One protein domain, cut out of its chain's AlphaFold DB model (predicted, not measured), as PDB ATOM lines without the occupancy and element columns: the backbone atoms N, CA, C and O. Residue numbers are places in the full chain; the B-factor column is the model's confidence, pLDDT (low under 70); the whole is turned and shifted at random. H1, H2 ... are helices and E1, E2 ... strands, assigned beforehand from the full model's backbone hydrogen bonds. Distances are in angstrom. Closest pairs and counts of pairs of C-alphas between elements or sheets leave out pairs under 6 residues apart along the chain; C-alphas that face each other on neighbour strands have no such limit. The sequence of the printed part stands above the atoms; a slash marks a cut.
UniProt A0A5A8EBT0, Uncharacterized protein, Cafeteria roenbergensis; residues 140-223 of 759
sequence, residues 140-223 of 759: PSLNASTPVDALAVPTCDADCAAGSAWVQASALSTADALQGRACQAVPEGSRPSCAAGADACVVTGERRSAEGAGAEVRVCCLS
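Overview. This is residues 140 to 223 of the 759 residues of an uncharacterized protein of Cafeteria roenbergensis (UniProt A0A5A8EBT0). A small, strongly twisted sheet of three strands, with E3 in the middle between E1 and E2, has the short helix H2 packed on one face, while the short helix H1 only grazes the sheet. Both edge strands bend, and two long stretches with no named element, residues 140 to 157 and 186 to 200, make up much of the rest. The printed part has 84 residues, with two named helices and three named strands in the order E1, H1, H2, E2, E3; the sheet, ordered E1, E3, E2, is antiparallel throughout. The class is mixed, helices and strands, though under half of the residues, 37 of 84, are in named elements. The whole is compact and rounded, with a radius of gyration of the C-alphas of 11.8 A and spans of 32 by 31 by 19 A.

Along the chain. E3, residues 215 to 222, measures 21.7 A from first to last C-alpha and ends with C-alpha 222 at (-15.977, 22.254, 5.679). E2, residues 201 to 209, measures 20.7 A and bends by 71 degrees at residue 205. E1, residues 158 to 168, begins with C-alpha 158 at (-16.266, 26.980, 6.656), measures 18.6 A and bends by 113 degrees at residue 162. H1 is residues 174 to 178, and H2 is residues 182 to 185, with C-alpha 182 at (-22.972, 18.243, 12.069).

Arrangement. E3 is the inner strand. E1 and E3 are antiparallel neighbours at 151 degrees, with N 165 and O 219 within hydrogen-bond range at 2.9 A. E2 and E3 form an antiparallel hairpin at 154 degrees, with N 202 and O 220 within range at 2.9 A. E1, H1, H2 and E2 make a split strand-helix-strand unit, two strands running the same way with helices between them in the chain and E3 between them in the sheet; its crossover is right-handed. H2 is on the sheet at a height of 7.2 A, but only just over none of the strands, with 2 of its C-alphas falling on E3; the closest C-alphas of H2 and E2, those of Ala 182 and Cys 201, are 5.2 A apart. H1 only grazes the sheet, with residues 176 to 178; its closest C-alphas to E2 are those of Ala 177 and Val 202, 6.5 A apart. H1 and H2 are close but not clearly touching, the closest C-alphas being those of Asp 176 and Ala 182, at 6.1 A. In H1 the O i to N i+4 pair is within hydrogen-bond range; H2 is too short for such a pair.

Size, cuts and confidence. The C-alphas farthest apart, those of Gly 197 and Gly 212, are 36.6 A from each other. The printed part has no cut. The link from H2 to E2, 15 residues, is long; the other links are tight. The mean pLDDT of the printed part is 79.4, and residues 195 to 199 and 210 to 214 are under 70.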
ATOM      1  N   PRO A 140     -10.858  28.808  22.753       78.38
ATOM      2  CA  PRO A 140      -9.752  28.312  23.581       78.38
ATOM      3  C   PRO A 140     -10.191  27.507  24.815       78.38
ATOM      4  O   PRO A 140      -9.429  26.690  25.325       78.38
ATOM      5  N   SER A 141     -11.420  27.719  25.300       78.75
ATOM      6  CA  SER A 141     -12.021  27.009  26.439       78.75
ATOM      7  C   SER A 141     -12.686  25.675  26.070       78.75
ATOM      8  O   SER A 141     -13.364  25.084  26.912       78.75
ATOM      9  N   LEU A 142     -12.512  25.200  24.829       81.62
ATOM     10  CA  LEU A 142     -13.169  24.002  24.315       81.62
ATOM     11  C   LEU A 142     -12.881  22.764  25.179       81.62
ATOM     12  O   LEU A 142     -11.743  22.305  25.299       81.62
ATOM     13  N   ASN A 143     -13.949  22.175  25.707       81.00
ATOM     14  CA  ASN A 143     -13.957  20.902  26.418       81.00
ATOM     15  C   ASN A 143     -15.144  20.031  25.961       81.00
ATOM     16  O   ASN A 143     -16.054  20.500  25.279       81.00
ATOM     17  N   ALA A 144     -15.172  18.759  26.366       74.38
ATOM     18  CA  ALA A 144     -16.245  17.832  25.982       74.38
ATOM     19  C   ALA A 144     -17.650  18.258  26.468       74.38
ATOM     20  O   ALA A 144     -18.649  17.800  25.924       74.38
ATOM     21  N   SER A 145     -17.730  19.137  27.473       79.44
ATOM     22  CA  SER A 145     -18.972  19.695  28.028       79.44
ATOM     23  C   SER A 145     -19.372  21.051  27.431       79.44
ATOM     24  O   SER A 145     -20.332  21.659  27.897       79.44
ATOM     25  N   THR A 146     -18.624  21.562  26.449       83.06
ATOM     26  CA  THR A 146     -18.901  22.865  25.837       83.06
ATOM     27  C   THR A 146     -20.191  22.751  25.033       83.06
ATOM     28  O   THR A 146     -20.309  21.821  24.228       83.06
ATOM     29  N   PRO A 147     -21.171  23.643  25.250       84.19
ATOM     30  CA  PRO A 147     -22.443  23.541  24.563       84.19
ATOM     31  C   PRO A 147     -22.263  23.898  23.079       84.19
ATOM     32  O   PRO A 147     -21.379  24.673  22.707       84.19
ATOM     33  N   VAL A 148     -23.064  23.276  22.213       83.69
ATOM     34  CA  VAL A 148     -22.897  23.348  20.749       83.69
ATOM     35  C   VAL A 148     -23.074  24.770  20.208       83.69
ATOM     36  O   VAL A 148     -22.441  25.145  19.228       83.69
ATOM     37  N   ASP A 149     -23.890  25.584  20.870       83.06
ATOM     38  CA  ASP A 149     -24.104  27.001  20.565       83.06
ATOM     39  C   ASP A 149     -22.878  27.886  20.851       83.06
ATOM     40  O   ASP A 149     -22.754  28.975  20.284       83.06
ATOM     41  N   ALA A 150     -21.956  27.421  21.695       83.69
ATOM     42  CA  ALA A 150     -20.677  28.073  21.953       83.69
ATOM     43  C   ALA A 150     -19.566  27.632  20.986       83.69
ATOM     44  O   ALA A 150     -18.484  28.218  21.018       83.69
ATOM     45  N   LEU A 151     -19.805  26.629  20.130       85.94
ATOM     46  CA  LEU A 151     -18.836  26.213  19.120       85.94
ATOM     47  C   LEU A 151     -18.804  27.215  17.969       85.94
ATOM     48  O   LEU A 151     -19.838  27.634  17.451       85.94
ATOM     49  N   ALA A 152     -17.594  27.550  17.542       84.31
ATOM     50  CA  ALA A 152     -17.354  28.357  16.364       84.31
ATOM     51  C   ALA A 152     -16.136  27.809  15.628       84.31
ATOM     52  O   ALA A 152     -15.170  27.345  16.236       84.31
ATOM     53  N   VAL A 153     -16.194  27.867  14.308       82.38
ATOM     54  CA  VAL A 153     -15.077  27.599  13.411       82.38
ATOM     55  C   VAL A 153     -14.783  28.902  12.672       82.38
ATOM     56  O   VAL A 153     -15.741  29.591  12.308       82.38
ATOM     57  N   PRO A 154     -13.504  29.280  12.476       75.25
ATOM     58  CA  PRO A 154     -13.159  30.454  11.691       75.25
ATOM     59  C   PRO A 154     -13.836  30.403  10.324       75.25
ATOM     60  O   PRO A 154     -13.920  29.350   9.693       75.25
ATOM     61  N   THR A 155     -14.284  31.556   9.856       71.62
ATOM     62  CA  THR A 155     -14.969  31.741   8.573       71.62
ATOM     63  C   THR A 155     -14.148  31.235   7.379       71.62
ATOM     64  O   THR A 155     -14.722  30.748   6.411       71.62
ATOM     65  N   CYS A 156     -12.815  31.210   7.478       73.75
ATOM     66  CA  CYS A 156     -11.942  30.577   6.487       73.75
ATOM     67  C   CYS A 156     -12.130  29.059   6.354       73.75
ATOM     68  O   CYS A 156     -12.055  28.514   5.258       73.75
ATOM     69  N   ASP A 157     -12.378  28.356   7.451       77.75
ATOM     70  CA  ASP A 157     -12.462  26.895   7.467       77.75
ATOM     71  C   ASP A 157     -13.897  26.393   7.167       77.75
ATOM     72  O   ASP A 157     -14.128  25.187   7.077       77.75
ATOM     73  N   ALA A 158     -14.868  27.296   6.956       82.88
ATOM     74  CA  ALA A 158     -16.266  26.980   6.656       82.88
ATOM     75  C   ALA A 158     -16.743  27.623   5.336       82.88
ATOM     76  O   ALA A 158     -16.752  28.842   5.193       82.88
ATOM     77  N   ASP A 159     -17.211  26.815   4.384       81.19
ATOM     78  CA  ASP A 159     -17.810  27.274   3.128       81.19
ATOM     79  C   ASP A 159     -19.337  27.131   3.157       81.19
ATOM     80  O   ASP A 159     -19.920  26.090   2.848       81.19
ATOM     81  N   CYS A 160     -20.011  28.216   3.533       83.56
ATOM     82  CA  CYS A 160     -21.468  28.263   3.543       83.56
ATOM     83  C   CYS A 160     -22.099  28.456   2.152       83.56
ATOM     84  O   CYS A 160     -23.315  28.285   2.029       83.56
ATOM     85  N   ALA A 161     -21.315  28.842   1.135       78.44
ATOM     86  CA  ALA A 161     -21.786  29.029  -0.238       78.44
ATOM     87  C   ALA A 161     -21.856  27.692  -0.990       78.44
ATOM     88  O   ALA A 161     -22.791  27.479  -1.760       78.44
ATOM     89  N   ALA A 162     -20.931  26.772  -0.697       75.44
ATOM     90  CA  ALA A 162     -20.999  25.379  -1.142       75.44
ATOM     91  C   ALA A 162     -22.210  24.630  -0.550       75.44
ATOM     92  O   ALA A 162     -22.766  23.732  -1.180       75.44
ATOM     93  N   GLY A 163     -22.657  25.028   0.643       81.81
ATOM     94  CA  GLY A 163     -23.887  24.538   1.250       81.81
ATOM     95  C   GLY A 163     -24.000  24.929   2.721       81.81
ATOM     96  O   GLY A 163     -23.022  24.913   3.466       81.81
ATOM     97  N   SER A 164     -25.211  25.276   3.160       87.44
ATOM     98  CA  SER A 164     -25.484  25.546   4.573       87.44
ATOM     99  C   SER A 164     -26.883  25.111   4.988       87.44
ATOM    100  O   SER A 164     -27.809  25.065   4.180       87.44
ATOM    101  N   ALA A 165     -27.023  24.781   6.267       88.88
ATOM    102  CA  ALA A 165     -28.286  24.414   6.888       88.88
ATOM    103  C   ALA A 165     -28.346  24.942   8.325       88.88
ATOM    104  O   ALA A 165     -27.342  25.364   8.900       88.88
ATOM    105  N   TRP A 166     -29.538  24.917   8.909       88.38
ATOM    106  CA  TRP A 166     -29.767  25.286  10.301       88.38
ATOM    107  C   TRP A 166     -30.220  24.062  11.080       88.38
ATOM    108  O   TRP A 166     -31.076  23.311  10.609       88.38
ATOM    109  N   VAL A 167     -29.633  23.860  12.257       88.38
ATOM    110  CA  VAL A 167     -29.895  22.702  13.116       88.38
ATOM    111  C   VAL A 167     -30.180  23.184  14.531       88.38
ATOM    112  O   VAL A 167     -29.557  24.121  15.025       88.38
ATOM    113  N   GLN A 168     -31.121  22.527  15.200       88.19
ATOM    114  CA  GLN A 168     -31.399  22.750  16.615       88.19
ATOM    115  C   GLN A 168     -30.188  22.340  17.459       88.19
ATOM    116  O   GLN A 168     -29.723  21.204  17.354       88.19
ATOM    117  N   ALA A 169     -29.695  23.225  18.329       83.94
ATOM    118  CA  ALA A 169     -28.509  22.946  19.146       83.94
ATOM    119  C   ALA A 169     -28.686  21.715  20.058       83.94
ATOM    120  O   ALA A 169     -27.715  21.037  20.373       83.94
ATOM    121  N   SER A 170     -29.926  21.388  20.441       82.81
ATOM    122  CA  SER A 170     -30.269  20.194  21.226       82.81
ATOM    123  C   SER A 170     -30.214  18.880  20.437       82.81
ATOM    124  O   SER A 170     -30.135  17.815  21.044       82.81
ATOM    125  N   ALA A 171     -30.270  18.938  19.104       83.12
ATOM    126  CA  ALA A 171     -30.223  17.768  18.231       83.12
ATOM    127  C   ALA A 171     -28.787  17.337  17.887       83.12
ATOM    128  O   ALA A 171     -28.601  16.310  17.237       83.12
ATOM    129  N   LEU A 172     -27.782  18.112  18.306       85.12
ATOM    130  CA  LEU A 172     -26.381  17.870  17.999       85.12
ATOM    131  C   LEU A 172     -25.581  17.668  19.289       85.12
ATOM    132  O   LEU A 172     -25.754  18.399  20.261       85.12
ATOM    133  N   SER A 173     -24.688  16.678  19.298       87.31
ATOM    134  CA  SER A 173     -23.723  16.511  20.384       87.31
ATOM    135  C   SER A 173     -22.420  17.244  20.059       87.31
ATOM    136  O   SER A 173     -22.017  17.349  18.897       87.31
ATOM    137  N   THR A 174     -21.713  17.715  21.087       85.12
ATOM    138  CA  THR A 174     -20.393  18.348  20.931       85.12
ATOM    139  C   THR A 174     -19.401  17.401  20.244       85.12
ATOM    140  O   THR A 174     -18.609  17.833  19.414       85.12
ATOM    141  N   ALA A 175     -19.479  16.093  20.515       84.50
ATOM    142  CA  ALA A 175     -18.626  15.092  19.876       84.50
ATOM    143  C   ALA A 175     -18.908  14.948  18.370       84.50
ATOM    144  O   ALA A 175     -17.968  14.900  17.576       84.50
ATOM    145  N   ASP A 176     -20.181  14.934  17.965       84.19
ATOM    146  CA  ASP A 176     -20.559  14.839  16.549       84.19
ATOM    147  C   ASP A 176     -20.164  16.104  15.780       84.19
ATOM    148  O   ASP A 176     -19.665  16.016  14.656       84.19
ATOM    149  N   ALA A 177     -20.304  17.277  16.406       84.00
ATOM    150  CA  ALA A 177     -19.853  18.543  15.838       84.00
ATOM    151  C   ALA A 177     -18.332  18.548  15.586       84.00
ATOM    152  O   ALA A 177     -17.891  18.880  14.485       84.00
ATOM    153  N   LEU A 178     -17.529  18.104  16.560       84.56
ATOM    154  CA  LEU A 178     -16.061  18.071  16.459       84.56
ATOM    155  C   LEU A 178     -15.531  16.992  15.499       84.56
ATOM    156  O   LEU A 178     -14.407  17.095  15.012       84.56
ATOM    157  N   GLN A 179     -16.336  15.975  15.180       83.19
ATOM    158  CA  GLN A 179     -16.009  14.973  14.158       83.19
ATOM    159  C   GLN A 179     -16.398  15.415  12.738       83.19
ATOM    160  O   GLN A 179     -16.038  14.739  11.770       83.19
ATOM    161  N   GLY A 180     -17.087  16.552  12.592       78.19
ATOM    162  CA  GLY A 180     -17.615  17.040  11.316       78.19
ATOM    163  C   GLY A 180     -18.937  16.402  10.915       78.19
ATOM    164  O   GLY A 180     -19.354  16.513   9.772       78.19
ATOM    165  N   ARG A 181     -19.625  15.720  11.831       83.94
ATOM    166  CA  ARG A 181     -20.900  15.043  11.562       83.94
ATOM    167  C   ARG A 181     -22.107  15.958  11.767       83.94
ATOM    168  O   ARG A 181     -23.234  15.476  11.832       83.94
ATOM    169  N   ALA A 182     -21.906  17.277  11.808       84.31
ATOM    170  CA  ALA A 182     -22.972  18.243  12.069       84.31
ATOM    171  C   ALA A 182     -24.126  18.172  11.047       84.31
ATOM    172  O   ALA A 182     -25.280  18.396  11.400       84.31
ATOM    173  N   CYS A 183     -23.844  17.772   9.802       79.50
ATOM    174  CA  CYS A 183     -24.866  17.597   8.768       79.50
ATOM    175  C   CYS A 183     -25.717  16.331   8.911       79.50
ATOM    176  O   CYS A 183     -26.779  16.243   8.299       79.50
ATOM    177  N   GLN A 184     -25.318  15.365   9.743       82.44
ATOM    178  CA  GLN A 184     -26.134  14.172   9.997       82.44
ATOM    179  C   GLN A 184     -27.390  14.508  10.815       82.44
ATOM    180  O   GLN A 184     -28.421  13.861  10.640       82.44
ATOM    181  N   ALA A 185     -27.323  15.568  11.630       81.06
ATOM    182  CA  ALA A 185     -28.450  16.113  12.386       81.06
ATOM    183  C   ALA A 185     -29.417  16.958  11.526       81.06
ATOM    184  O   ALA A 185     -30.484  17.345  12.001       81.06
ATOM    185  N   VAL A 186     -29.076  17.228  10.258       82.31
ATOM    186  CA  VAL A 186     -29.962  17.900   9.297       82.31
ATOM    187  C   VAL A 186     -30.909  16.861   8.665       82.31
ATOM    188  O   VAL A 186     -30.443  15.787   8.258       82.31
ATOM    189  N   PRO A 187     -32.218  17.156   8.529       80.81
ATOM    190  CA  PRO A 187     -33.169  16.292   7.825       80.81
ATOM    191  C   PRO A 187     -32.721  15.967   6.392       80.81
ATOM    192  O   PRO A 187     -32.210  16.837   5.691       80.81
ATOM    193  N   GLU A 188     -32.948  14.732   5.932       75.75
ATOM    194  CA  GLU A 188     -32.426  14.213   4.651       75.75
ATOM    195  C   GLU A 188     -32.758  15.079   3.426       75.75
ATOM    196  O   GLU A 188     -31.924  15.211   2.537       75.75
ATOM    197  N   GLY A 189     -33.929  15.725   3.396       71.31
ATOM    198  CA  GLY A 189     -34.347  16.597   2.290       71.31
ATOM    199  C   GLY A 189     -33.716  17.996   2.275       71.31
ATOM    200  O   GLY A 189     -33.894  18.721   1.301       71.31
ATOM    201  N   SER A 190     -33.003  18.391   3.332       76.25
ATOM    202  CA  SER A 190     -32.381  19.717   3.480       76.25
ATOM    203  C   SER A 190     -30.884  19.648   3.791       76.25
ATOM    204  O   SER A 190     -30.300  20.645   4.216       76.25
ATOM    205  N   ARG A 191     -30.261  18.472   3.632       81.44
ATOM    206  CA  ARG A 191     -28.816  18.299   3.822       81.44
ATOM    207  C   ARG A 191     -28.054  19.054   2.729       81.44
ATOM    208  O   ARG A 191     -28.365  18.864   1.553       81.44
ATOM    209  N   PRO A 192     -27.062  19.888   3.083       78.81
ATOM    210  CA  PRO A 192     -26.207  20.507   2.085       78.81
ATOM    211  C   PRO A 192     -25.365  19.424   1.401       78.81
ATOM    212  O   PRO A 192     -24.788  18.562   2.061       78.81
ATOM    213  N   SER A 193     -25.317  19.459   0.073       76.81
ATOM    214  CA  SER A 193     -24.469  18.582  -0.730       76.81
ATOM    215  C   SER A 193     -23.065  19.177  -0.819       76.81
ATOM    216  O   SER A 193     -22.770  19.938  -1.741       76.81
ATOM    217  N   CYS A 194     -22.215  18.867   0.155       74.62
ATOM    218  CA  CYS A 194     -20.800  19.223   0.096       74.62
ATOM    219  C   CYS A 194     -20.092  18.363  -0.975       74.62
ATOM    220  O   CYS A 194     -20.543  17.260  -1.289       74.62
ATOM    221  N   ALA A 195     -19.021  18.868  -1.597       61.03
ATOM    222  CA  ALA A 195     -18.303  18.125  -2.638       61.03
ATOM    223  C   ALA A 195     -17.777  16.773  -2.107       61.03
ATOM    224  O   ALA A 195     -17.378  16.666  -0.944       61.03
ATOM    225  N   ALA A 196     -17.791  15.737  -2.955       44.03
ATOM    226  CA  ALA A 196     -17.407  14.373  -2.583       44.03
ATOM    227  C   ALA A 196     -15.984  14.337  -1.987       44.03
ATOM    228  O   ALA A 196     -15.032  14.722  -2.657       44.03
ATOM    229  N   GLY A 197     -15.870  13.896  -0.728       50.94
ATOM    230  CA  GLY A 197     -14.648  13.952   0.099       50.94
ATOM    231  C   GLY A 197     -14.823  14.796   1.375       50.94
ATOM    232  O   GLY A 197     -14.232  14.501   2.412       50.94
ATOM    233  N   ALA A 198     -15.752  15.760   1.345       54.12
ATOM    234  CA  ALA A 198     -16.040  16.701   2.426       54.12
ATOM    235  C   ALA A 198     -17.508  16.664   2.892       54.12
ATOM    236  O   ALA A 198     -18.079  17.706   3.201       54.12
ATOM    237  N   ASP A 199     -18.109  15.480   3.081       60.66
ATOM    238  CA  ASP A 199     -19.401  15.311   3.800       60.66
ATOM    239  C   ASP A 199     -19.347  15.790   5.276       60.66
ATOM    240  O   ASP A 199     -20.246  15.542   6.086       60.66
ATOM    241  N   ALA A 200     -18.257  16.459   5.651       75.50
ATOM    242  CA  ALA A 200     -18.047  17.069   6.933       75.50
ATOM    243  C   ALA A 200     -18.631  18.486   6.952       75.50
ATOM    244  O   ALA A 200     -18.225  19.357   6.184       75.50
ATOM    245  N   CYS A 201     -19.526  18.732   7.901       84.81
ATOM    246  CA  CYS A 201     -20.042  20.063   8.184       84.81
ATOM    247  C   CYS A 201     -19.569  20.554   9.542       84.81
ATOM    248  O   CYS A 201     -19.469  19.781  10.500       84.81
ATOM    249  N   VAL A 202     -19.329  21.857   9.617       88.12
ATOM    250  CA  VAL A 202     -18.837  22.553  10.806       88.12
ATOM    251  C   VAL A 202     -19.841  23.593  11.288       88.12
ATOM    252  O   VAL A 202     -20.620  24.136  10.503       88.12
ATOM    253  N   VAL A 203     -19.832  23.856  12.595       88.75
ATOM    254  CA  VAL A 203     -20.678  24.871  13.238       88.75
ATOM    255  C   VAL A 203     -19.961  26.220  13.173       88.75
ATOM    256  O   VAL A 203     -18.836  26.341  13.655       88.75
ATOM    257  N   THR A 204     -20.595  27.238  12.585       84.25
ATOM    258  CA  THR A 204     -19.963  28.554  12.349       84.25
ATOM    259  C   THR A 204     -20.135  29.544  13.502       84.25
ATOM    260  O   THR A 204     -19.575  30.634  13.470       84.25
ATOM    261  N   GLY A 205     -20.905  29.183  14.533       82.75
ATOM    262  CA  GLY A 205     -21.206  30.050  15.677       82.75
ATOM    263  C   GLY A 205     -22.323  31.071  15.425       82.75
ATOM    264  O   GLY A 205     -22.737  31.753  16.362       82.75
ATOM    265  N   GLU A 206     -22.861  31.153  14.201       85.19
ATOM    266  CA  GLU A 206     -24.065  31.935  13.906       85.19
ATOM    267  C   GLU A 206     -25.304  31.285  14.526       85.19
ATOM    268  O   GLU A 206     -25.524  30.075  14.412       85.19
ATOM    269  N   ARG A 207     -26.139  32.115  15.161       86.88
ATOM    270  CA  ARG A 207     -27.316  31.672  15.910       86.88
ATOM    271  C   ARG A 207     -28.559  32.394  15.428       86.88
ATOM    272  O   ARG A 207     -28.521  33.593  15.159       86.88
ATOM    273  N   ARG A 208     -29.681  31.680  15.415       86.31
ATOM    274  CA  ARG A 208     -31.012  32.277  15.300       86.31
ATOM    275  C   ARG A 208     -31.920  31.699  16.379       86.31
ATOM    276  O   ARG A 208     -31.903  30.496  16.633       86.31
ATOM    277  N   SER A 209     -32.700  32.562  17.020       75.75
ATOM    278  CA  SER A 209     -33.767  32.129  17.923       75.75
ATOM    279  C   SER A 209     -35.042  31.963  17.115       75.75
ATOM    280  O   SER A 209     -35.544  32.938  16.556       75.75
ATOM    281  N   ALA A 210     -35.568  30.743  17.060       58.78
ATOM    282  CA  ALA A 210     -36.920  30.507  16.579       58.78
ATOM    283  C   ALA A 210     -37.892  30.710  17.750       58.78
ATOM    284  O   ALA A 210     -37.714  30.120  18.819       58.78
ATOM    285  N   GLU A 211     -38.910  31.560  17.580       51.53
ATOM    286  CA  GLU A 211     -39.947  31.776  18.596       51.53
ATOM    287  C   GLU A 211     -40.579  30.430  18.998       51.53
ATOM    288  O   GLU A 211     -41.246  29.772  18.204       51.53
ATOM    289  N   GLY A 212     -40.326  29.998  20.239       59.34
ATOM    290  CA  GLY A 212     -40.873  28.765  20.816       59.34
ATOM    291  C   GLY A 212     -40.083  27.472  20.565       59.34
ATOM    292  O   GLY A 212     -40.482  26.438  21.097       59.34
ATOM    293  N   ALA A 213     -38.967  27.495  19.824       60.34
ATOM    294  CA  ALA A 213     -38.217  26.287  19.458       60.34
ATOM    295  C   ALA A 213     -36.691  26.485  19.531       60.34
ATOM    296  O   ALA A 213     -36.036  26.565  18.500       60.34
ATOM    297  N   GLY A 214     -36.137  26.533  20.751       69.56
ATOM    298  CA  GLY A 214     -34.692  26.394  21.010       69.56
ATOM    299  C   GLY A 214     -33.759  27.399  20.309       69.56
ATOM    300  O   GLY A 214     -34.182  28.283  19.569       69.56
ATOM    301  N   ALA A 215     -32.457  27.287  20.577       81.75
ATOM    302  CA  ALA A 215     -31.433  27.995  19.809       81.75
ATOM    303  C   ALA A 215     -31.031  27.139  18.599       81.75
ATOM    304  O   ALA A 215     -30.638  25.980  18.762       81.75
ATOM    305  N   GLU A 216     -31.106  27.705  17.395       87.44
ATOM    306  CA  GLU A 216     -30.609  27.063  16.179       87.44
ATOM    307  C   GLU A 216     -29.227  27.599  15.825       87.44
ATOM    308  O   GLU A 216     -28.980  28.807  15.871       87.44
ATOM    309  N   VAL A 217     -28.341  26.683  15.444       89.25
ATOM    310  CA  VAL A 217     -26.980  26.972  14.996       89.25
ATOM    311  C   VAL A 217     -26.862  26.736  13.498       89.25
ATOM    312  O   VAL A 217     -27.464  25.805  12.948       89.25
ATOM    313  N   ARG A 218     -26.082  27.580  12.824       90.12
ATOM    314  CA  ARG A 218     -25.780  27.404  11.403       90.12
ATOM    315  C   ARG A 218     -24.649  26.395  11.225       90.12
ATOM    316  O   ARG A 218     -23.602  26.491  11.869       90.12
ATOM    317  N   VAL A 219     -24.865  25.447  10.319       89.69
ATOM    318  CA  VAL A 219     -23.852  24.499   9.855       89.69
ATOM    319  C   VAL A 219     -23.520  24.784   8.398       89.69
ATOM    320  O   VAL A 219     -24.413  25.062   7.593       89.69
ATOM    321  N   CYS A 220     -22.239  24.715   8.060       88.50
ATOM    322  CA  CYS A 220     -21.737  24.935   6.706       88.50
ATOM    323  C   CYS A 220     -20.775  23.820   6.304       88.50
ATOM    324  O   CYS A 220     -20.227  23.135   7.174       88.50
ATOM    325  N   CYS A 221     -20.579  23.629   4.999       87.44
ATOM    326  CA  CYS A 221     -19.596  22.672   4.498       87.44
ATOM    327  C   CYS A 221     -18.191  23.037   4.994       87.44
ATOM    328  O   CYS A 221     -17.843  24.213   5.094       87.44
ATOM    329  N   LEU A 222     -17.378  22.036   5.331       84.44
ATOM    330  CA  LEU A 222     -15.977  22.254   5.679       84.44
ATOM    331  C   LEU A 222     -15.199  22.690   4.428       84.44
ATOM    332  O   LEU A 222     -15.237  22.009   3.405       84.44
ATOM    333  N   SER A 223     -14.458  23.792   4.528       77.06
ATOM    334  CA  SER A 223     -13.563  24.258   3.465       77.06
ATOM    335  C   SER A 223     -12.184  23.629   3.649       77.06
ATOM    336  O   SER A 223     -11.347  24.186   4.360       77.06
TER     337      SER A 223